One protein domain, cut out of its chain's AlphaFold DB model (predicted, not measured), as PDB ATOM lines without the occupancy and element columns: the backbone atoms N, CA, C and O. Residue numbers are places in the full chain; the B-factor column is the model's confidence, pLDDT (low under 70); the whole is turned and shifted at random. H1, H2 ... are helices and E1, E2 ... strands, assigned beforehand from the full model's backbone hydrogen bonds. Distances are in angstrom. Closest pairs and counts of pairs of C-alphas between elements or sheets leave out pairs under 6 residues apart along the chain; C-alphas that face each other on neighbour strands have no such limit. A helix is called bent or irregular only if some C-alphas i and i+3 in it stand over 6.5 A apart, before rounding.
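Overview. This is residues 7 to 150 and 158 to 175 of the 196 residues of the protein "RWD domain-containing protein" of Exophiala xenobiotica (UniProt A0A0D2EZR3). A twisted sheet of four strands, E1 to E4, has two helices over one face, H1 over E1 and E2 and H2 over E4, apart from each other; H3 and the long H4 pack on H2, and the centres of H2, H3 and H4 make a triangle. A small hairpin, E5 and E6, packs on H4 near H2, and H3 and H4 run on beyond the sheet to their tight link. The printed part has 162 residues with four named helices and six named strands, in the order H1 E1 E2 E3 E4 H2 H3 H4 E5 E6; both sheets, E1 E2 E3 E4 and E5 E6, are antiparallel, and the class is mixed. The whole is compact, with a radius of gyration of the C-alphas of 16.1 A and spans of 50 by 34 by 26 A.

Along the chain. H1, residues 7 to 19, begins at C-alpha 7 (237.417, 254.651, 171.273) and is 18.2 A long. E1 is residues 24 to 29, E2 33 to 39, 19.2 A, E3 46 to 52, 18.9 A, and E4 61 to 65. H2, residues 74 to 90, is 24.4 A long; H3, residues 98 to 117, 28.2 A; H4, residues 121 to 149, 42.7 A, from C-alpha 121 (219.002, 261.956, 214.044). E5 is residues 160 to 162 and E6 169 to 171, ending at C-alpha 171 (221.363, 246.087, 195.717).

Arrangement. E1 to E4 form a meander, each strand the antiparallel neighbour of the one before; within hydrogen-bond range are N 25 and O 37, 3.0 A, N 36 and O 49, 2.9 A, and N 63 and O 48, 2.8 A. H1, over E1 and E2 at a height of 10.0 A, and H2, over E4 at 9.0 A, lie on the same face. H3, the hub, touches H2, closest C-alphas Cys 86 and Ala 101, 4.9 A, opposite ways at a shallow tilt of 34 degrees, only just short of steep. H3 and H4 form a helical hairpin at a shallow tilt of 25 degrees, closest C-alphas Leu 111 and Gln 131, 5.8 A. With residues 85 to 90 alone H2 touches H4, closest C-alphas Ala 89 and Ala 142, 4.0 A, at a steep tilt of 46 degrees. H1 and H3 only just touch, with 3 pairs of C-alphas within 8 A, the closest Leu 15 and Tyr 99, 6.8 A. In the hairpin E5 and E6, N 161 and O 170 are 2.8 A apart; the closest C-alphas of H4 and E6 are Ala 139 and Pro 169, 5.7 A. Every O i to N i+4 pair is within hydrogen-bond range in H1 and H2, 14 of 16 in H3 and 23 of 25 in H4. H3 is only just irregular, C-alphas 104 and 107 being 6.6 A apart.

Size, cuts and confidence. The two C-alphas farthest apart, His 31 and Glu 122, are 53.1 A apart. Residues 151 to 157 are not printed, and C-alphas 150 and 158 are 14.1 A apart across this cut. Of the links printed whole, none is long. The mean pLDDT of the printed part is 83.5; residues 118 to 123, 146 to 150 and 158 to 175 are under 70.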
ATOM      1  N   GLU A   7     238.498 254.082 170.470       91.88
ATOM      2  CA  GLU A   7     237.417 254.651 171.273       91.88
ATOM      3  C   GLU A   7     237.752 254.619 172.767       91.88
ATOM      4  O   GLU A   7     237.624 255.631 173.452       91.88
ATOM      5  N   LEU A   8     238.243 253.479 173.270       92.81
ATOM      6  CA  LEU A   8     238.694 253.364 174.657       92.81
ATOM      7  C   LEU A   8     239.906 254.262 174.931       92.81
ATOM      8  O   LEU A   8     240.001 254.861 175.999       92.81
ATOM      9  N   SER A   9     240.854 254.341 173.994       93.19
ATOM     10  CA  SER A   9     242.035 255.191 174.155       93.19
ATOM     11  C   SER A   9     241.658 256.672 174.230       93.19
ATOM     12  O   SER A   9     242.170 257.387 175.090       93.19
ATOM     13  N   ASP A  10     240.762 257.124 173.357       94.69
ATOM     14  CA  ASP A  10     240.281 258.503 173.316       94.69
ATOM     15  C   ASP A  10     239.474 258.840 174.572       94.69
ATOM     16  O   ASP A  10     239.679 259.894 175.172       94.69
ATOM     17  N   GLU A  11     238.630 257.914 175.035       96.12
ATOM     18  CA  GLU A  11     237.889 258.070 176.285       96.12
ATOM     19  C   GLU A  11     238.822 258.159 177.502       96.12
ATOM     20  O   GLU A  11     238.645 259.030 178.352       96.12
ATOM     21  N   ILE A  12     239.857 257.320 177.582       95.44
ATOM     22  CA  ILE A  12     240.853 257.378 178.664       95.44
ATOM     23  C   ILE A  12     241.593 258.715 178.660       95.44
ATOM     24  O   ILE A  12     241.794 259.312 179.719       95.44
ATOM     25  N   ASN A  13     241.981 259.198 177.480       94.88
ATOM     26  CA  ASN A  13     242.628 260.499 177.339       94.88
ATOM     27  C   ASN A  13     241.700 261.632 177.793       94.88
ATOM     28  O   ASN A  13     242.131 262.506 178.545       94.88
ATOM     29  N   ALA A  14     240.426 261.588 177.398       96.12
ATOM     30  CA  ALA A  14     239.428 262.566 177.815       96.12
ATOM     31  C   ALA A  14     239.208 262.545 179.337       96.12
ATOM     32  O   ALA A  14     239.248 263.592 179.978       96.12
ATOM     33  N   LEU A  15     239.058 261.364 179.943       96.75
ATOM     34  CA  LEU A  15     238.879 261.225 181.392       96.75
ATOM     35  C   LEU A  15     240.082 261.739 182.180       96.75
ATOM     36  O   LEU A  15     239.910 262.460 183.163       96.75
ATOM     37  N   ASN A  16     241.297 261.413 181.736       96.06
ATOM     38  CA  ASN A  16     242.521 261.924 182.349       96.06
ATOM     39  C   ASN A  16     242.653 263.450 182.192       96.06
ATOM     40  O   ASN A  16     243.187 264.109 183.080       96.06
ATOM     41  N   ALA A  17     242.139 264.036 181.109       96.44
ATOM     42  CA  ALA A  17     242.107 265.489 180.944       96.44
ATOM     43  C   ALA A  17     241.083 266.174 181.872       96.44
ATOM     44  O   ALA A  17     241.337 267.280 182.341       96.44
ATOM     45  N   ILE A  18     239.946 265.526 182.151       95.25
ATOM     46  CA  ILE A  18     238.863 266.082 182.983       95.25
ATOM     47  C   ILE A  18     239.177 265.969 184.479       95.25
ATOM     48  O   ILE A  18     239.025 266.939 185.220       95.25
ATOM     49  N   TYR A  19     239.594 264.788 184.937       93.31
ATOM     50  CA  TYR A  19     239.744 264.486 186.369       93.31
ATOM     51  C   TYR A  19     241.198 264.522 186.860       93.31
ATOM     52  O   TYR A  19     241.438 264.464 188.067       93.31
ATOM     53  N   GLY A  20     242.156 264.664 185.942       92.81
ATOM     54  CA  GLY A  20     243.586 264.715 186.221       92.81
ATOM     55  C   GLY A  20     244.338 263.481 185.727       92.81
ATOM     56  O   GLY A  20     243.768 262.410 185.487       92.81
ATOM     57  N   GLU A  21     245.652 263.634 185.573       89.12
ATOM     58  CA  GLU A  21     246.521 262.552 185.115       89.12
ATOM     59  C   GLU A  21     246.419 261.322 186.029       89.12
ATOM     60  O   GLU A  21     246.316 261.431 187.250       89.12
ATOM     61  N   ASN A  22     246.497 260.132 185.428       88.38
ATOM     62  CA  ASN A  22     246.374 258.839 186.109       88.38
ATOM     63  C   ASN A  22     244.998 258.557 186.748       88.38
ATOM     64  O   ASN A  22     244.890 257.616 187.538       88.38
ATOM     65  N   THR A  23     243.946 259.301 186.378       94.25
ATOM     66  CA  THR A  23     242.555 258.942 186.715       94.25
ATOM     67  C   THR A  23     242.224 257.556 186.177       94.25
ATOM     68  O   THR A  23     241.684 256.720 186.894       94.25
ATOM     69  N   VAL A  24     242.582 257.279 184.926       95.44
ATOM     70  CA  VAL A  24     242.480 255.953 184.329       95.44
ATOM     71  C   VAL A  24     243.859 255.480 183.911       95.44
ATOM     72  O   VAL A  24     244.549 256.120 183.115       95.44
ATOM     73  N   THR A  25     244.246 254.322 184.439       94.31
ATOM     74  CA  THR A  25     245.516 253.665 184.125       94.31
ATOM     75  C   THR A  25     245.263 252.264 183.598       94.31
ATOM     76  O   THR A  25     244.470 251.510 184.155       94.31
ATOM     77  N   VAL A  26     245.922 251.899 182.500       94.00
ATOM     78  CA  VAL A  26     245.836 250.541 181.955       94.00
ATOM     79  C   VAL A  26     246.828 249.657 182.695       94.00
ATOM     80  O   VAL A  26     248.026 249.934 182.689       94.00
ATOM     81  N   THR A  27     246.341 248.587 183.318       91.44
ATOM     82  CA  THR A  27     247.179 247.657 184.091       91.44
ATOM     83  C   THR A  27     247.478 246.379 183.326       91.44
ATOM     84  O   THR A  27     248.558 245.808 183.460       91.44
ATOM     85  N   PHE A  28     246.548 245.936 182.483       89.81
ATOM     86  CA  PHE A  28     246.704 244.727 181.689       89.81
ATOM     87  C   PHE A  28     245.970 244.854 180.356       89.81
ATOM     88  O   PHE A  28     244.925 245.490 180.259       89.81
ATOM     89  N   HIS A  29     246.512 244.240 179.310       89.62
ATOM     90  CA  HIS A  29     245.893 244.231 177.992       89.62
ATOM     91  C   HIS A  29     246.200 242.919 177.272       89.62
ATOM     92  O   HIS A  29     247.356 242.499 177.208       89.62
ATOM     93  N   ASN A  30     245.171 242.286 176.708       87.06
ATOM     94  CA  ASN A  30     245.310 241.116 175.850       87.06
ATOM     95  C   ASN A  30     244.326 241.163 174.663       87.06
ATOM     96  O   ASN A  30     243.695 242.180 174.382       87.06
ATOM     97  N   HIS A  31     244.203 240.049 173.938       84.00
ATOM     98  CA  HIS A  31     243.354 239.951 172.747       84.00
ATOM     99  C   HIS A  31     241.848 240.037 173.037       84.00
ATOM    100  O   HIS A  31     241.091 240.359 172.129       84.00
ATOM    101  N   HIS A  32     241.423 239.751 174.267       86.44
ATOM    102  CA  HIS A  32     240.017 239.628 174.650       86.44
ATOM    103  C   HIS A  32     239.522 240.799 175.498       86.44
ATOM    104  O   HIS A  32     238.336 241.120 175.463       86.44
ATOM    105  N   HIS A  33     240.399 241.424 176.285       89.50
ATOM    106  CA  HIS A  33     240.036 242.534 177.151       89.50
ATOM    107  C   HIS A  33     241.232 243.412 177.533       89.50
ATOM    108  O   HIS A  33     242.398 243.021 177.449       89.50
ATOM    109  N   THR A  34     240.902 244.606 178.009       93.25
ATOM    110  CA  THR A  34     241.813 245.552 178.648       93.25
ATOM    111  C   THR A  34     241.366 245.738 180.087       93.25
ATOM    112  O   THR A  34     240.208 246.061 180.327       93.25
ATOM    113  N   THR A  35     242.262 245.541 181.044       93.12
ATOM    114  CA  THR A  35     241.998 245.864 182.445       93.12
ATOM    115  C   THR A  35     242.527 247.255 182.737       93.12
ATOM    116  O   THR A  35     243.684 247.572 182.437       93.12
ATOM    117  N   ILE A  36     241.672 248.078 183.328       95.31
ATOM    118  CA  ILE A  36     241.993 249.439 183.730       95.31
ATOM    119  C   ILE A  36     241.722 249.620 185.218       95.31
ATOM    120  O   ILE A  36     240.864 248.951 185.798       95.31
ATOM    121  N   VAL A  37     242.439 250.556 185.821       96.25
ATOM    122  CA  VAL A  37     242.171 251.056 187.162       96.25
ATOM    123  C   VAL A  37     241.668 252.490 187.049       96.25
ATOM    124  O   VAL A  37     242.363 253.342 186.494       96.25
ATOM    125  N   LEU A  38     240.468 252.736 187.578       96.62
ATOM    126  CA  LEU A  38     239.805 254.038 187.648       96.62
ATOM    127  C   LEU A  38     239.933 254.613 189.068       96.62
ATOM    128  O   LEU A  38     239.282 254.133 189.995       96.62
ATOM    129  N   LYS A  39     240.761 255.642 189.244       95.19
ATOM    130  CA  LYS A  39     240.997 256.369 190.500       95.19
ATOM    131  C   LYS A  39     240.354 257.747 190.425       95.19
ATOM    132  O   LYS A  39     240.852 258.630 189.740       95.19
ATOM    133  N   LEU A  40     239.256 257.934 191.150       92.88
ATOM    134  CA  LEU A  40     238.598 259.237 191.247       92.88
ATOM    135  C   LEU A  40     239.281 260.096 192.327       92.88
ATOM    136  O   LEU A  40     239.603 259.565 193.390       92.88
ATOM    137  N   PRO A  41     239.430 261.420 192.127       86.56
ATOM    138  CA  PRO A  41     240.204 262.295 193.022       86.56
ATOM    139  C   PRO A  41     239.680 262.341 194.467       86.56
ATOM    140  O   PRO A  41     240.424 262.633 195.397       86.56
ATOM    141  N   ASN A  42     238.402 262.015 194.673       84.06
ATOM    142  CA  ASN A  42     237.749 262.043 195.983       84.06
ATOM    143  C   ASN A  42     237.712 260.667 196.679       84.06
ATOM    144  O   ASN A  42     236.973 260.490 197.653       84.06
ATOM    145  N   LEU A  43     238.425 259.665 196.157       89.69
ATOM    146  CA  LEU A  43     238.475 258.308 196.703       89.69
ATOM    147  C   LEU A  43     239.914 257.904 197.024       89.69
ATOM    148  O   LEU A  43     240.853 258.254 196.318       89.69
ATOM    149  N   THR A  44     240.079 257.123 198.089       89.81
ATOM    150  CA  THR A  44     241.378 256.568 198.507       89.81
ATOM    151  C   THR A  44     241.714 255.248 197.809       89.81
ATOM    152  O   THR A  44     242.799 254.710 198.009       89.81
ATOM    153  N   TYR A  45     240.796 254.717 196.999       91.75
ATOM    154  CA  TYR A  45     240.915 253.466 196.251       91.75
ATOM    155  C   TYR A  45     240.590 253.687 194.773       91.75
ATOM    156  O   TYR A  45     239.882 254.625 194.407       91.75
ATOM    157  N   GLY A  46     241.094 252.787 193.927       93.75
ATOM    158  CA  GLY A  46     240.712 252.691 192.522       93.75
ATOM    159  C   GLY A  46     239.761 251.526 192.275       93.75
ATOM    160  O   GLY A  46     239.849 250.495 192.944       93.75
ATOM    161  N   PHE A  47     238.876 251.667 191.296       95.25
ATOM    162  CA  PHE A  47     238.049 250.578 190.792       95.25
ATOM    163  C   PHE A  47     238.802 249.799 189.722       95.25
ATOM    164  O   PHE A  47     239.414 250.398 188.841       95.25
ATOM    165  N   LEU A  48     238.719 248.473 189.770       94.00
ATOM    166  CA  LEU A  48     239.284 247.604 188.745       94.00
ATOM    167  C   LEU A  48     238.193 247.260 187.730       94.00
ATOM    168  O   LEU A  48     237.197 246.627 188.086       94.00
ATOM    169  N   LEU A  49     238.367 247.671 186.476       94.00
ATOM    170  CA  LEU A  49     237.416 247.407 185.399       94.00
ATOM    171  C   LEU A  49     238.055 246.521 184.332       94.00
ATOM    172  O   LEU A  49     239.196 246.732 183.930       94.00
ATOM    173  N   GLN A  50     237.284 245.562 183.835       92.19
ATOM    174  CA  GLN A  50     237.596 244.770 182.657       92.19
ATOM    175  C   GLN A  50     236.775 245.292 181.476       92.19
ATOM    176  O   GLN A  50     235.548 245.191 181.459       92.19
ATOM    177  N   ILE A  51     237.460 245.836 180.476       93.06
ATOM    178  CA  ILE A  51     236.871 246.369 179.249       93.06
ATOM    179  C   ILE A  51     236.995 245.315 178.143       93.06
ATOM    180  O   ILE A  51     238.123 244.992 177.752       93.06
ATOM    181  N   PRO A  52     235.888 244.751 177.629       91.69
ATOM    182  CA  PRO A  52     235.939 243.796 176.525       91.69
ATOM    183  C   PRO A  52     236.589 244.398 175.275       91.69
ATOM    184  O   PRO A  52     236.439 245.587 175.001       91.69
ATOM    185  N   SER A  53     237.243 243.577 174.452       90.00
ATOM    186  CA  SER A  53     237.818 244.019 173.170       90.00
ATOM    187  C   SER A  53     236.773 244.523 172.166       90.00
ATOM    188  O   SER A  53     237.131 245.144 171.173       90.00
ATOM    189  N   THR A  54     235.495 244.226 172.405       89.94
ATOM    190  CA  THR A  54     234.335 244.651 171.611       89.94
ATOM    191  C   THR A  54     233.707 245.961 172.098       89.94
ATOM    192  O   THR A  54     232.731 246.413 171.501       89.94
ATOM    193  N   TYR A  55     234.218 246.569 173.175       90.62
ATOM    194  CA  TYR A  55     233.800 247.900 173.630       90.62
ATOM    195  C   TYR A  55     233.980 248.939 172.502       90.62
ATOM    196  O   TYR A  55     234.996 248.874 171.808       90.62
ATOM    197  N   PRO A  56     233.021 249.865 172.277       93.25
ATOM    198  CA  PRO A  56     231.833 250.168 173.095       93.25
ATOM    199  C   PRO A  56     230.590 249.287 172.872       93.25
ATOM    200  O   PRO A  56     229.567 249.471 173.527       93.25
ATOM    201  N   ASN A  57     230.626 248.305 171.966       90.12
ATOM    202  CA  ASN A  57     229.449 247.464 171.692       90.12
ATOM    203  C   ASN A  57     229.104 246.505 172.839       90.12
ATOM    204  O   ASN A  57     227.965 246.057 172.941       90.12
ATOM    205  N   SER A  58     230.070 246.187 173.697       88.69
ATOM    206  CA  SER A  58     229.866 245.364 174.891       88.69
ATOM    207  C   SER A  58     230.153 246.156 176.153       88.69
ATOM    208  O   SER A  58     231.050 246.994 176.172       88.69
ATOM    209  N   ILE A  59     229.402 245.856 177.208       89.88
ATOM    210  CA  ILE A  59     229.467 246.564 178.482       89.88
ATOM    211  C   ILE A  59     230.795 246.300 179.231       89.88
ATOM    212  O   ILE A  59     231.236 245.146 179.314       89.88
ATOM    213  N   PRO A  60     231.437 247.337 179.804       92.12
ATOM    214  CA  PRO A  60     232.506 247.180 180.789       92.12
ATOM    215  C   PRO A  60     232.058 246.393 182.027       92.12
ATOM    216  O   PRO A  60     230.934 246.550 182.495       92.12
ATOM    217  N   ARG A  61     232.947 245.584 182.614       89.56
ATOM    218  CA  ARG A  61     232.671 244.856 183.864       89.56
ATOM    219  C   ARG A  61     233.496 245.413 185.015       89.56
ATOM    220  O   ARG A  61     234.715 245.512 184.905       89.56
ATOM    221  N   VAL A  62     232.852 245.720 186.138       89.50
ATOM    222  CA  VAL A  62     233.557 246.074 187.380       89.50
ATOM    223  C   VAL A  62     233.976 244.788 188.084       89.50
ATOM    224  O   VAL A  62     233.133 243.979 188.462       89.50
ATOM    225  N   MET A  63     235.282 244.599 188.252       85.81
ATOM    226  CA  MET A  63     235.867 243.425 188.907       85.81
ATOM    227  C   MET A  63     235.967 243.598 190.425       85.81
ATOM    228  O   MET A  63     236.016 242.613 191.156       85.81
ATOM    229  N   GLY A  64     236.005 244.844 190.901       85.44
ATOM    230  CA  GLY A  64     236.142 245.187 192.311       85.44
ATOM    231  C   GLY A  64     236.970 246.454 192.484       85.44
ATOM    232  O   GLY A  64     236.823 247.411 191.721       85.44
ATOM    233  N   VAL A  65     237.859 246.442 193.474       89.69
ATOM    234  CA  VAL A  65     238.799 247.534 193.751       89.69
ATOM    235  C   VAL A  65     240.244 247.047 193.692       89.69
ATOM    236  O   VAL A  65     240.516 245.876 193.936       89.69
ATOM    237  N   ASP A  66     241.153 247.956 193.347       87.00
ATOM    238  CA  ASP A  66     242.587 247.691 193.137       87.00
ATOM    239  C   ASP A  66     243.346 247.405 194.452       87.00
ATOM    240  O   ASP A  66     244.345 246.693 194.476       87.00
ATOM    241  N   ASP A  67     242.851 247.921 195.580       86.31
ATOM    242  CA  ASP A  67     243.489 247.790 196.893       86.31
ATOM    243  C   ASP A  67     242.874 246.640 197.714       86.31
ATOM    244  O   ASP A  67     241.696 246.670 198.086       86.31
ATOM    245  N   LEU A  68     243.696 245.637 198.046       80.56
ATOM    246  CA  LEU A  68     243.291 244.466 198.831       80.56
ATOM    247  C   LEU A  68     242.811 244.812 200.247       80.56
ATOM    248  O   LEU A  68     241.865 244.187 200.729       80.56
ATOM    249  N   ALA A  69     243.433 245.776 200.927       83.62
ATOM    250  CA  ALA A  69     243.014 246.180 202.265       83.62
ATOM    251  C   ALA A  69     241.653 246.885 202.213       83.62
ATOM    252  O   ALA A  69     240.761 246.556 202.998       83.62
ATOM    253  N   GLN A  70     241.465 247.789 201.248       83.44
ATOM    254  CA  GLN A  70     240.210 248.531 201.087       83.44
ATOM    255  C   GLN A  70     239.074 247.647 200.554       83.44
ATOM    256  O   GLN A  70     237.917 247.878 200.894       83.44
ATOM    257  N   SER A  71     239.383 246.574 199.816       79.75
ATOM    258  CA  SER A  71     238.391 245.603 199.315       79.75
ATOM    259  C   SER A  71     237.560 244.915 200.404       79.75
ATOM    260  O   SER A  71     236.503 244.354 200.114       79.75
ATOM    261  N   ARG A  72     238.024 244.950 201.660       79.62
ATOM    262  CA  ARG A  72     237.330 244.378 202.821       79.62
ATOM    263  C   ARG A  72     236.321 245.332 203.458       79.62
ATOM    264  O   ARG A  72     235.501 244.882 204.254       79.62
ATOM    265  N   ASP A  73     236.378 246.624 203.143       84.12
ATOM    266  CA  ASP A  73     235.414 247.600 203.648       84.12
ATOM    267  C   ASP A  73     234.096 247.464 202.867       84.12
ATOM    268  O   ASP A  73     234.051 247.619 201.645       84.12
ATOM    269  N   LEU A  74     233.003 247.191 203.586       80.94
ATOM    270  CA  LEU A  74     231.664 247.041 203.007       80.94
ATOM    271  C   LEU A  74     231.249 248.248 202.162       80.94
ATOM    272  O   LEU A  74     230.619 248.087 201.123       80.94
ATOM    273  N   SER A  75     231.623 249.460 202.564       82.50
ATOM    274  CA  SER A  75     231.293 250.674 201.816       82.50
ATOM    275  C   SER A  75     232.022 250.776 200.480       82.50
ATOM    276  O   SER A  75     231.476 251.313 199.520       82.50
ATOM    277  N   VAL A  76     233.238 250.233 200.414       87.00
ATOM    278  CA  VAL A  76     234.057 250.187 199.204       87.00
ATOM    279  C   VAL A  76     233.480 249.147 198.247       87.00
ATOM    280  O   VAL A  76     233.339 249.414 197.052       87.00
ATOM    281  N   GLN A  77     233.051 247.998 198.781       83.69
ATOM    282  CA  GLN A  77     232.315 246.983 198.022       83.69
ATOM    283  C   GLN A  77     230.994 247.541 197.470       83.69
ATOM    284  O   GLN A  77     230.706 247.367 196.286       83.69
ATOM    285  N   GLN A  78     230.230 248.274 198.290       84.81
ATOM    286  CA  GLN A  78     229.009 248.968 197.859       84.81
ATOM    287  C   GLN A  78     229.291 249.923 196.701       84.81
ATOM    288  O   GLN A  78     228.619 249.846 195.675       84.81
ATOM    289  N   SER A  79     230.321 250.765 196.814       90.12
ATOM    290  CA  SER A  79     230.688 251.692 195.742       90.12
ATOM    291  C   SER A  79     231.053 250.982 194.436       90.12
ATOM    292  O   SER A  79     230.692 251.472 193.370       90.12
ATOM    293  N   ALA A  80     231.730 249.830 194.489       89.50
ATOM    294  CA  ALA A  80     232.043 249.049 193.289       89.50
ATOM    295  C   ALA A  80     230.772 248.495 192.619       89.50
ATOM    296  O   ALA A  80     230.647 248.516 191.394       89.50
ATOM    297  N   THR A  81     229.796 248.057 193.413       86.00
ATOM    298  CA  THR A  81     228.488 247.631 192.901       86.00
ATOM    299  C   THR A  81     227.667 248.787 192.343       86.00
ATOM    300  O   THR A  81     227.040 248.622 191.296       86.00
ATOM    301  N   TYR A  82     227.692 249.959 192.978       90.19
ATOM    302  CA  TYR A  82     227.033 251.147 192.437       90.19
ATOM    303  C   TYR A  82     227.655 251.561 191.109       90.19
ATOM    304  O   TYR A  82     226.916 251.766 190.155       90.19
ATOM    305  N   LEU A  83     228.990 251.558 190.992       93.69
ATOM    306  CA  LEU A  83     229.663 251.817 189.716       93.69
ATOM    307  C   LEU A  83     229.210 250.836 188.630       93.69
ATOM    308  O   LEU A  83     228.948 251.245 187.503       93.69
ATOM    309  N   HIS A  84     229.088 249.548 188.961       90.31
ATOM    310  CA  HIS A  84     228.596 248.558 188.007       90.31
ATOM    311  C   HIS A  84     227.186 248.922 187.525       90.31
ATOM    312  O   HIS A  84     226.935 248.946 186.321       90.31
ATOM    313  N   ALA A  85     226.269 249.252 188.439       88.88
ATOM    314  CA  ALA A  85     224.916 249.659 188.067       88.88
ATOM    315  C   ALA A  85     224.878 250.970 187.277       88.88
ATOM    316  O   ALA A  85     224.098 251.055 186.333       88.88
ATOM    317  N   CYS A  86     225.737 251.946 187.586       94.19
ATOM    318  CA  CYS A  86     225.892 253.161 186.785       94.19
ATOM    319  C   CYS A  86     226.267 252.802 185.348       94.19
ATOM    320  O   CYS A  86     225.536 253.168 184.434       94.19
ATOM    321  N   ILE A  87     227.316 251.991 185.150       94.00
ATOM    322  CA  ILE A  87     227.734 251.516 183.820       94.00
ATOM    323  C   ILE A  87     226.568 250.839 183.094       94.00
ATOM    324  O   ILE A  87     226.332 251.125 181.925       94.00
ATOM    325  N   ALA A  88     225.811 249.978 183.770       90.62
ATOM    326  CA  ALA A  88     224.667 249.299 183.168       90.62
ATOM    327  C   ALA A  88     223.513 250.238 182.809       90.62
ATOM    328  O   ALA A  88     222.856 250.039 181.791       90.62
ATOM    329  N   ALA A  89     223.262 251.258 183.627       90.81
ATOM    330  CA  ALA A  89     222.209 252.233 183.388       90.81
ATOM    331  C   ALA A  89     222.521 253.146 182.189       90.81
ATOM    332  O   ALA A  89     221.598 253.508 181.452       90.81
ATOM    333  N   VAL A  90     223.799 253.493 181.983       94.38
ATOM    334  CA  VAL A  90     224.225 254.417 180.917       94.38
ATOM    335  C   VAL A  90     224.684 253.726 179.635       94.38
ATOM    336  O   VAL A  90     224.642 254.345 178.575       94.38
ATOM    337  N   HIS A  91     225.123 252.461 179.698       93.00
ATOM    338  CA  HIS A  91     225.702 251.773 178.541       93.00
ATOM    339  C   HIS A  91     224.715 251.692 177.375       93.00
ATOM    340  O   HIS A  91     223.562 251.276 177.513       93.00
ATOM    341  N   GLN A  92     225.212 252.074 176.202       90.81
ATOM    342  CA  GLN A  92     224.536 251.912 174.926       90.81
ATOM    343  C   GLN A  92     225.559 251.402 173.908       90.81
ATOM    344  O   GLN A  92     226.671 251.933 173.842       90.81
ATOM    345  N   PRO A  93     225.220 250.395 173.085       89.50
ATOM    346  CA  PRO A  93     226.112 249.942 172.036       89.50
ATOM    347  C   PRO A  93     226.521 251.100 171.138       89.50
ATOM    348  O   PRO A  93     225.703 251.960 170.811       89.50
ATOM    349  N   ARG A  94     227.770 251.058 170.665       89.56
ATOM    350  CA  ARG A  94     228.356 252.057 169.759       89.56
ATOM    351  C   ARG A  94     228.607 253.430 170.396       89.56
ATOM    352  O   ARG A  94     229.017 254.330 169.671       89.56
ATOM    353  N   SER A  95     228.417 253.579 171.708       91.94
ATOM    354  CA  SER A  95     228.808 254.773 172.462       91.94
ATOM    355  C   SER A  95     229.682 254.401 173.651       91.94
ATOM    356  O   SER A  95     229.396 253.446 174.372       91.94
ATOM    357  N   VAL A  96     230.745 255.172 173.857       95.12
ATOM    358  CA  VAL A  96     231.535 255.110 175.090       95.12
ATOM    359  C   VAL A  96     230.709 255.647 176.269       95.12
ATOM    360  O   VAL A  96     229.787 256.431 176.038       95.12
ATOM    361  N   CYS A  97     230.960 255.185 177.498       95.31
ATOM    362  CA  CYS A  97     230.075 255.459 178.639       95.31
ATOM    363  C   CYS A  97     230.756 255.599 180.015       95.31
ATOM    364  O   CYS A  97     230.066 255.740 181.024       95.31
ATOM    365  N   LEU A  98     232.087 255.545 180.106       96.25
ATOM    366  CA  LEU A  98     232.797 255.637 181.386       96.25
ATOM    367  C   LEU A  98     232.629 257.017 182.030       96.25
ATOM    368  O   LEU A  98     232.480 257.085 183.246       96.25
ATOM    369  N   TYR A  99     232.614 258.097 181.239       96.81
ATOM    370  CA  TYR A  99     232.327 259.439 181.761       96.81
ATOM    371  C   TYR A  99     230.928 259.507 182.380       96.81
ATOM    372  O   TYR A  99     230.799 259.848 183.554       96.81
ATOM    373  N   ASP A 100     229.903 259.098 181.630       96.75
ATOM    374  CA  ASP A 100     228.514 259.125 182.100       96.75
ATOM    375  C   ASP A 100     228.332 258.262 183.357       96.75
ATOM    376  O   ASP A 100     227.642 258.647 184.298       96.75
ATOM    377  N   ALA A 101     229.008 257.110 183.426       96.06
ATOM    378  CA  ALA A 101     228.977 256.252 184.606       96.06
ATOM    379  C   ALA A 101     229.640 256.901 185.835       96.06
ATOM    380  O   ALA A 101     229.172 256.696 186.956       96.06
ATOM    381  N   ILE A 102     230.724 257.661 185.650       95.88
ATOM    382  CA  ILE A 102     231.379 258.417 186.729       95.88
ATOM    383  C   ILE A 102     230.472 259.551 187.210       95.88
ATOM    384  O   ILE A 102     230.353 259.755 188.421       95.88
ATOM    385  N   ASP A 103     229.827 260.257 186.283       95.38
ATOM    386  CA  ASP A 103     228.926 261.367 186.589       95.38
ATOM    387  C   ASP A 103     227.689 260.890 187.368       95.38
ATOM    388  O   ASP A 103     227.340 261.462 188.398       95.38
ATOM    389  N   GLU A 104     227.111 259.749 186.978       94.25
ATOM    390  CA  GLU A 104     226.025 259.072 187.706       94.25
ATOM    391  C   GLU A 104     226.449 258.571 189.097       94.25
ATOM    392  O   GLU A 104     225.666 258.587 190.050       94.25
ATOM    393  N   LEU A 105     227.700 258.130 189.250       94.69
ATOM    394  CA  LEU A 105     228.217 257.632 190.524       94.69
ATOM    395  C   LEU A 105     228.509 258.765 191.524       94.69
ATOM    396  O   LEU A 105     228.388 258.574 192.739       94.69
ATOM    397  N   ALA A 106     228.903 259.944 191.041       93.75
ATOM    398  CA  ALA A 106     229.293 261.083 191.868       93.75
ATOM    399  C   ALA A 106     228.251 261.487 192.941       93.75
ATOM    400  O   ALA A 106     228.638 261.576 194.116       93.75
ATOM    401  N   PRO A 107     226.953 261.690 192.624       92.88
ATOM    402  CA  PRO A 107     225.946 262.034 193.630       92.88
ATOM    403  C   PRO A 107     225.727 260.908 194.649       92.88
ATOM    404  O   PRO A 107     225.540 261.183 195.834       92.88
ATOM    405  N   ILE A 108     225.829 259.642 194.235       91.75
ATOM    406  CA  ILE A 108     225.669 258.482 195.127       91.75
ATOM    407  C   ILE A 108     226.804 258.434 196.152       91.75
ATOM    408  O   ILE A 108     226.557 258.281 197.349       91.75
ATOM    409  N   LEU A 109     228.050 258.627 195.709       91.12
ATOM    410  CA  LEU A 109     229.203 258.696 196.611       91.12
ATOM    411  C   LEU A 109     229.115 259.894 197.559       91.12
ATOM    412  O   LEU A 109     229.517 259.793 198.718       91.12
ATOM    413  N   HIS A 110     228.588 261.027 197.089       90.81
ATOM    414  CA  HIS A 110     228.353 262.200 197.931       90.81
ATOM    415  C   HIS A 110     227.351 261.905 199.051       90.81
ATOM    416  O   HIS A 110     227.646 262.170 200.218       90.81
ATOM    417  N   LEU A 111     226.214 261.282 198.723       88.31
ATOM    418  CA  LEU A 111     225.209 260.856 199.702       88.31
ATOM    419  C   LEU A 111     225.773 259.817 200.683       88.31
ATOM    420  O   LEU A 111     225.590 259.951 201.891       88.31
ATOM    421  N   GLN A 112     226.554 258.849 200.197       84.75
ATOM    422  CA  GLN A 112     227.209 257.839 201.034       84.75
ATOM    423  C   GLN A 112     228.222 258.456 202.021       84.75
ATOM    424  O   GLN A 112     228.325 258.023 203.171       84.75
ATOM    425  N   ARG A 113     228.966 259.497 201.615       86.31
ATOM    426  CA  ARG A 113     229.861 260.245 202.521       86.31
ATOM    427  C   ARG A 113     229.080 261.071 203.537       86.31
ATOM    428  O   ARG A 113     229.425 261.044 204.716       86.31
ATOM    429  N   LYS A 114     228.029 261.769 203.096       85.38
ATOM    430  CA  LYS A 114     227.121 262.521 203.968       85.38
ATOM    431  C   LYS A 114     226.542 261.622 205.058       85.38
ATOM    432  O   LYS A 114     226.690 261.932 206.234       85.38
ATOM    433  N   GLN A 115     226.002 260.461 204.686       79.00
ATOM    434  CA  GLN A 115     225.453 259.462 205.609       79.00
ATOM    435  C   GLN A 115     226.446 259.082 206.722       79.00
ATOM    436  O   GLN A 115     226.056 258.912 207.872       79.00
ATOM    437  N   ARG A 116     227.745 258.994 206.402       75.06
ATOM    438  CA  ARG A 116     228.815 258.705 207.375       75.06
ATOM    439  C   ARG A 116     229.154 259.877 208.300       75.06
ATOM    440  O   ARG A 116     229.735 259.654 209.359       75.06
ATOM    441  N   GLN A 117     228.869 261.111 207.890       75.50
ATOM    442  CA  GLN A 117     229.270 262.327 208.600       75.50
ATOM    443  C   GLN A 117     228.208 262.855 209.577       75.50
ATOM    444  O   GLN A 117     228.578 263.490 210.567       75.50
ATOM    445  N   TYR A 118     226.916 262.605 209.345       68.12
ATOM    446  CA  TYR A 118     225.861 263.127 210.221       68.12
ATOM    447  C   TYR A 118     225.863 262.468 211.610       68.12
ATOM    448  O   TYR A 118     225.860 261.247 211.750       68.12
ATOM    449  N   ARG A 119     225.857 263.315 212.653       54.00
ATOM    450  CA  ARG A 119     225.818 262.933 214.081       54.00
ATOM    451  C   ARG A 119     224.440 263.137 214.741       54.00
ATOM    452  O   ARG A 119     224.242 262.642 215.847       54.00
ATOM    453  N   CYS A 120     223.506 263.849 214.093       58.06
ATOM    454  CA  CYS A 120     222.142 264.128 214.580       58.06
ATOM    455  C   CYS A 120     221.080 263.317 213.818       58.06
ATOM    456  O   CYS A 120     221.251 263.007 212.643       58.06
ATOM    457  N   ARG A 121     219.977 262.969 214.495       60.31
ATOM    458  CA  ARG A 121     219.002 261.956 214.044       60.31
ATOM    459  C   ARG A 121     218.079 262.398 212.895       60.31
ATOM    460  O   ARG A 121     217.715 261.545 212.094       60.31
ATOM    461  N   GLU A 122     217.690 263.672 212.820       62.06
ATOM    462  CA  GLU A 122     216.758 264.174 211.789       62.06
ATOM    463  C   GLU A 122     217.452 264.342 210.428       62.06
ATOM    464  O   GLU A 122     217.025 263.717 209.458       62.06
ATOM    465  N   ASP A 123     218.597 265.032 210.381       68.75
ATOM    466  CA  ASP A 123     219.409 265.177 209.158       68.75
ATOM    467  C   ASP A 123     219.889 263.822 208.598       68.75
ATOM    468  O   ASP A 123     220.035 263.636 207.390       68.75
ATOM    469  N   ALA A 124     220.121 262.836 209.474       73.38
ATOM    470  CA  ALA A 124     220.494 261.487 209.054       73.38
ATOM    471  C   ALA A 124     219.354 260.768 208.311       73.38
ATOM    472  O   ALA A 124     219.622 260.032 207.363       73.38
ATOM    473  N   MET A 125     218.093 260.974 208.711       78.56
ATOM    474  CA  MET A 125     216.935 260.338 208.067       78.56
ATOM    475  C   MET A 125     216.677 260.910 206.668       78.56
ATOM    476  O   MET A 125     216.362 260.157 205.745       78.56
ATOM    477  N   GLU A 126     216.839 262.222 206.498       82.75
ATOM    478  CA  GLU A 126     216.704 262.885 205.197       82.75
ATOM    479  C   GLU A 126     217.735 262.345 204.198       82.75
ATOM    480  O   GLU A 126     217.372 261.876 203.122       82.75
ATOM    481  N   VAL A 127     219.007 262.266 204.597       83.31
ATOM    482  CA  VAL A 127     220.098 261.754 203.748       83.31
ATOM    483  C   VAL A 127     219.912 260.282 203.387       83.31
ATOM    484  O   VAL A 127     220.164 259.889 202.249       83.31
ATOM    485  N   LEU A 128     219.457 259.459 204.336       80.94
ATOM    486  CA  LEU A 128     219.112 258.058 204.072       80.94
ATOM    487  C   LEU A 128     217.976 257.945 203.050       80.94
ATOM    488  O   LEU A 128     218.023 257.094 202.162       80.94
ATOM    489  N   THR A 129     216.972 258.816 203.160       83.06
ATOM    490  CA  THR A 129     215.834 258.852 202.239       83.06
ATOM    491  C   THR A 129     216.292 259.252 200.839       83.06
ATOM    492  O   THR A 129     216.034 258.515 199.888       83.06
ATOM    493  N   GLU A 130     217.052 260.340 200.705       86.56
ATOM    494  CA  GLU A 130     217.637 260.771 199.428       86.56
ATOM    495  C   GLU A 130     218.485 259.664 198.788       86.56
ATOM    496  O   GLU A 130     218.314 259.338 197.611       86.56
ATOM    497  N   GLN A 131     219.359 259.031 199.573       84.06
ATOM    498  CA  GLN A 131     220.200 257.929 199.113       84.06
ATOM    499  C   GLN A 131     219.363 256.742 198.634       84.06
ATOM    500  O   GLN A 131     219.648 256.176 197.581       84.06
ATOM    501  N   SER A 132     218.313 256.373 199.370       80.06
ATOM    502  CA  SER A 132     217.439 255.260 198.993       80.06
ATOM    503  C   SER A 132     216.697 255.518 197.677       80.06
ATOM    504  O   SER A 132     216.601 254.612 196.849       80.06
ATOM    505  N   ILE A 133     216.239 256.753 197.443       84.44
ATOM    506  CA  ILE A 133     215.563 257.152 196.203       84.44
ATOM    507  C   ILE A 133     216.543 257.077 195.030       84.44
ATOM    508  O   ILE A 133     216.227 256.460 194.012       84.44
ATOM    509  N   ALA A 134     217.745 257.638 195.191       86.62
ATOM    510  CA  ALA A 134     218.777 257.619 194.157       86.62
ATOM    511  C   ALA A 134     219.201 256.187 193.791       86.62
ATOM    512  O   ALA A 134     219.281 255.832 192.617       86.62
ATOM    513  N   LEU A 135     219.422 255.332 194.795       85.25
ATOM    514  CA  LEU A 135     219.798 253.935 194.574       85.25
ATOM    515  C   LEU A 135     218.671 253.124 193.929       85.25
ATOM    516  O   LEU A 135     218.941 252.275 193.081       85.25
ATOM    517  N   ARG A 136     217.414 253.387 194.299       82.50
ATOM    518  CA  ARG A 136     216.252 252.746 193.683       82.50
ATOM    519  C   ARG A 136     216.129 253.118 192.207       82.50
ATOM    520  O   ARG A 136     215.980 252.224 191.378       82.50
ATOM    521  N   ASP A 137     216.193 254.407 191.882       87.19
ATOM    522  CA  ASP A 137     216.154 254.876 190.493       87.19
ATOM    523  C   ASP A 137     217.263 254.218 189.657       87.19
ATOM    524  O   ASP A 137     216.999 253.635 188.601       87.19
ATOM    525  N   LEU A 138     218.488 254.205 190.191       88.25
ATOM    526  CA  LEU A 138     219.619 253.558 189.541       88.25
ATOM    527  C   LEU A 138     219.365 252.063 189.297       88.25
ATOM    528  O   LEU A 138     219.615 251.566 188.198       88.25
ATOM    529  N   ALA A 139     218.853 251.340 190.296       82.19
ATOM    530  CA  ALA A 139     218.569 249.914 190.176       82.19
ATOM    531  C   ALA A 139     217.515 249.626 189.090       82.19
ATOM    532  O   ALA A 139     217.680 248.694 188.300       82.19
ATOM    533  N   VAL A 140     216.467 250.454 188.994       84.00
ATOM    534  CA  VAL A 140     215.440 250.353 187.943       84.00
ATOM    535  C   VAL A 140     216.049 250.574 186.556       84.00
ATOM    536  O   VAL A 140     215.811 249.779 185.638       84.00
ATOM    537  N   ARG A 141     216.878 251.612 186.391       88.25
ATOM    538  CA  ARG A 141     217.530 251.907 185.107       88.25
ATOM    539  C   ARG A 141     218.517 250.815 184.701       88.25
ATOM    540  O   ARG A 141     218.412 250.304 183.588       88.25
ATOM    541  N   ALA A 142     219.388 250.378 185.607       84.62
ATOM    542  CA  ALA A 142     220.344 249.297 185.356       84.62
ATOM    543  C   ALA A 142     219.645 247.996 184.923       84.62
ATOM    544  O   ALA A 142     220.071 247.322 183.977       84.62
ATOM    545  N   LYS A 143     218.519 247.660 185.567       78.88
ATOM    546  CA  LYS A 143     217.741 246.465 185.233       78.88
ATOM    547  C   LYS A 143     217.056 246.576 183.871       78.88
ATOM    548  O   LYS A 143     217.140 245.646 183.071       78.88
ATOM    549  N   SER A 144     216.413 247.708 183.577       79.62
ATOM    550  CA  SER A 144     215.723 247.904 182.290       79.62
ATOM    551  C   SER A 144     216.674 247.800 181.092       79.62
ATOM    552  O   SER A 144     216.297 247.257 180.053       79.62
ATOM    553  N   ARG A 145     217.928 248.236 181.253       72.50
ATOM    554  CA  ARG A 145     218.982 248.093 180.239       72.50
ATOM    555  C   ARG A 145     219.510 246.669 180.110       72.50
ATOM    556  O   ARG A 145     219.734 246.216 178.992       72.50
ATOM    557  N   SER A 146     219.626 245.937 181.215       61.19
ATOM    558  CA  SER A 146     220.060 244.532 181.196       61.19
ATOM    559  C   SER A 146     219.099 243.645 180.385       61.19
ATOM    560  O   SER A 146     219.540 242.835 179.571       61.19
ATOM    561  N   PHE A 147     217.783 243.879 180.494       53.84
ATOM    562  CA  PHE A 147     216.768 243.166 179.700       53.84
ATOM    563  C   PHE A 147     216.826 243.445 178.190       53.84
ATOM    564  O   PHE A 147     216.354 242.626 177.404       53.84
ATOM    565  N   GLN A 148     217.390 244.577 177.756       53.12
ATOM    566  CA  GLN A 148     217.487 244.916 176.330       53.12
ATOM    567  C   GLN A 148     218.653 244.211 175.618       53.12
ATOM    568  O   GLN A 148     218.630 244.117 174.391       53.12
ATOM    569  N   PHE A 149     219.648 243.699 176.355       46.44
ATOM    570  CA  PHE A 149     220.903 243.199 175.776       46.44
ATOM    571  C   PHE A 149     221.216 241.717 176.038       46.44
ATOM    572  O   PHE A 149     222.167 241.202 175.451       46.44
ATOM    573  N   GLN A 150     220.423 241.000 176.845       46.00
ATOM    574  CA  GLN A 150     220.641 239.578 177.146       46.00
ATOM    575  C   GLN A 150     219.379 238.741 176.902       46.00
ATOM    576  O   GLN A 150     218.496 238.666 177.748       46.00
ATOM    577  N   PRO A 158     225.618 241.469 188.666       55.78
ATOM    578  CA  PRO A 158     226.362 241.338 189.912       55.78
ATOM    579  C   PRO A 158     226.048 242.510 190.837       55.78
ATOM    580  O   PRO A 158     226.686 243.558 190.796       55.78
ATOM    581  N   GLY A 159     225.033 242.328 191.675       57.19
ATOM    582  CA  GLY A 159     224.698 243.273 192.721       57.19
ATOM    583  C   GLY A 159     223.295 243.850 192.684       57.19
ATOM    584  O   GLY A 159     223.018 244.569 193.624       57.19
ATOM    585  N   VAL A 160     222.410 243.534 191.725       62.78
ATOM    586  CA  VAL A 160     220.985 243.949 191.770       62.78
ATOM    587  C   VAL A 160     220.069 242.715 191.794       62.78
ATOM    588  O   VAL A 160     220.352 241.707 191.152       62.78
ATOM    589  N   SER A 161     219.004 242.741 192.593       63.16
ATOM    590  CA  SER A 161     218.005 241.669 192.745       63.16
ATOM    591  C   SER A 161     216.621 242.225 192.958       63.16
ATOM    592  O   SER A 161     216.494 243.350 193.408       63.16
ATOM    593  N   ASP A 162     215.599 241.419 192.695       62.22
ATOM    594  CA  ASP A 162     214.225 241.787 193.013       62.22
ATOM    595  C   ASP A 162     213.863 241.372 194.427       62.22
ATOM    596  O   ASP A 162     214.175 240.263 194.871       62.22
ATOM    597  N   CYS A 163     213.178 242.260 195.143       58.31
ATOM    598  CA  CYS A 163     212.547 241.901 196.399       58.31
ATOM    599  C   CYS A 163     211.546 240.768 196.155       58.31
ATOM    600  O   CYS A 163     210.627 240.927 195.354       58.31
ATOM    601  N   ALA A 164     211.659 239.658 196.885       58.34
ATOM    602  CA  ALA A 164     210.707 238.553 196.765       58.34
ATOM    603  C   ALA A 164     209.263 238.946 197.148       58.34
ATOM    604  O   ALA A 164     208.326 238.271 196.736       58.34
ATOM    605  N   ALA A 165     209.087 240.031 197.916       54.00
ATOM    606  CA  ALA A 165     207.780 240.528 198.352       54.00
ATOM    607  C   ALA A 165     207.197 241.591 197.403       54.00
ATOM    608  O   ALA A 165     206.097 241.419 196.890       54.00
ATOM    609  N   CYS A 166     207.925 242.684 197.134       56.72
ATOM    610  CA  CYS A 166     207.405 243.803 196.331       56.72
ATOM    611  C   CYS A 166     207.887 243.838 194.873       56.72
ATOM    612  O   CYS A 166     207.493 244.731 194.128       56.72
ATOM    613  N   MET A 167     208.753 242.905 194.462       59.75
ATOM    614  CA  MET A 167     209.395 242.848 193.138       59.75
ATOM    615  C   MET A 167     210.207 244.097 192.743       59.75
ATOM    616  O   MET A 167     210.622 244.221 191.591       59.75
ATOM    617  N   GLU A 168     210.477 245.018 193.676       58.59
ATOM    618  CA  GLU A 168     211.323 246.183 193.405       58.59
ATOM    619  C   GLU A 168     212.812 245.794 193.376       58.59
ATOM    620  O   GLU A 168     213.250 245.010 194.228       58.59
ATOM    621  N   PRO A 169     213.599 246.335 192.424       61.91
ATOM    622  CA  PRO A 169     215.015 246.032 192.322       61.91
ATOM    623  C   PRO A 169     215.826 246.744 193.414       61.91
ATOM    624  O   PRO A 169     215.651 247.937 193.661       61.91
ATOM    625  N   PHE A 170     216.755 246.023 194.033       62.00
ATOM    626  CA  PHE A 170     217.608 246.486 195.125       62.00
ATOM    627  C   PHE A 170     219.025 245.924 195.022       62.00
ATOM    628  O   PHE A 170     219.269 244.940 194.324       62.00
ATOM    629  N   PHE A 171     219.971 246.520 195.752       62.59
ATOM    630  CA  PHE A 171     221.363 246.087 195.717       62.59
ATOM    631  C   PHE A 171     221.666 244.914 196.674       62.59
ATOM    632  O   PHE A 171     221.502 245.035 197.887       62.59
ATOM    633  N   LYS A 172     222.201 243.794 196.160       58.03
ATOM    634  CA  LYS A 172     222.518 242.566 196.929       58.03
ATOM    635  C   LYS A 172     223.501 242.774 198.088       58.03
ATOM    636  O   LYS A 172     223.496 241.988 199.026       58.03
ATOM    637  N   ILE A 173     224.347 243.806 198.058       54.81
ATOM    638  CA  ILE A 173     225.340 244.057 199.123       54.81
ATOM    639  C   ILE A 173     224.678 244.452 200.463       54.81
ATOM    640  O   ILE A 173     225.326 244.441 201.504       54.81
ATOM    641  N   MET A 174     223.363 244.693 200.494       49.34
ATOM    642  CA  MET A 174     222.607 244.913 201.738       49.34
ATOM    643  C   MET A 174     222.254 243.615 202.510       49.34
ATOM    644  O   MET A 174     221.558 243.669 203.519       49.34
ATOM    645  N   MET A 175     222.722 242.441 202.064       44.34
ATOM    646  CA  MET A 175     222.264 241.108 202.509       44.34
ATOM    647  C   MET A 175     222.987 240.494 203.725       44.34
ATOM    648  O   MET A 175     222.882 239.284 203.922       44.34
TER     649      MET A 175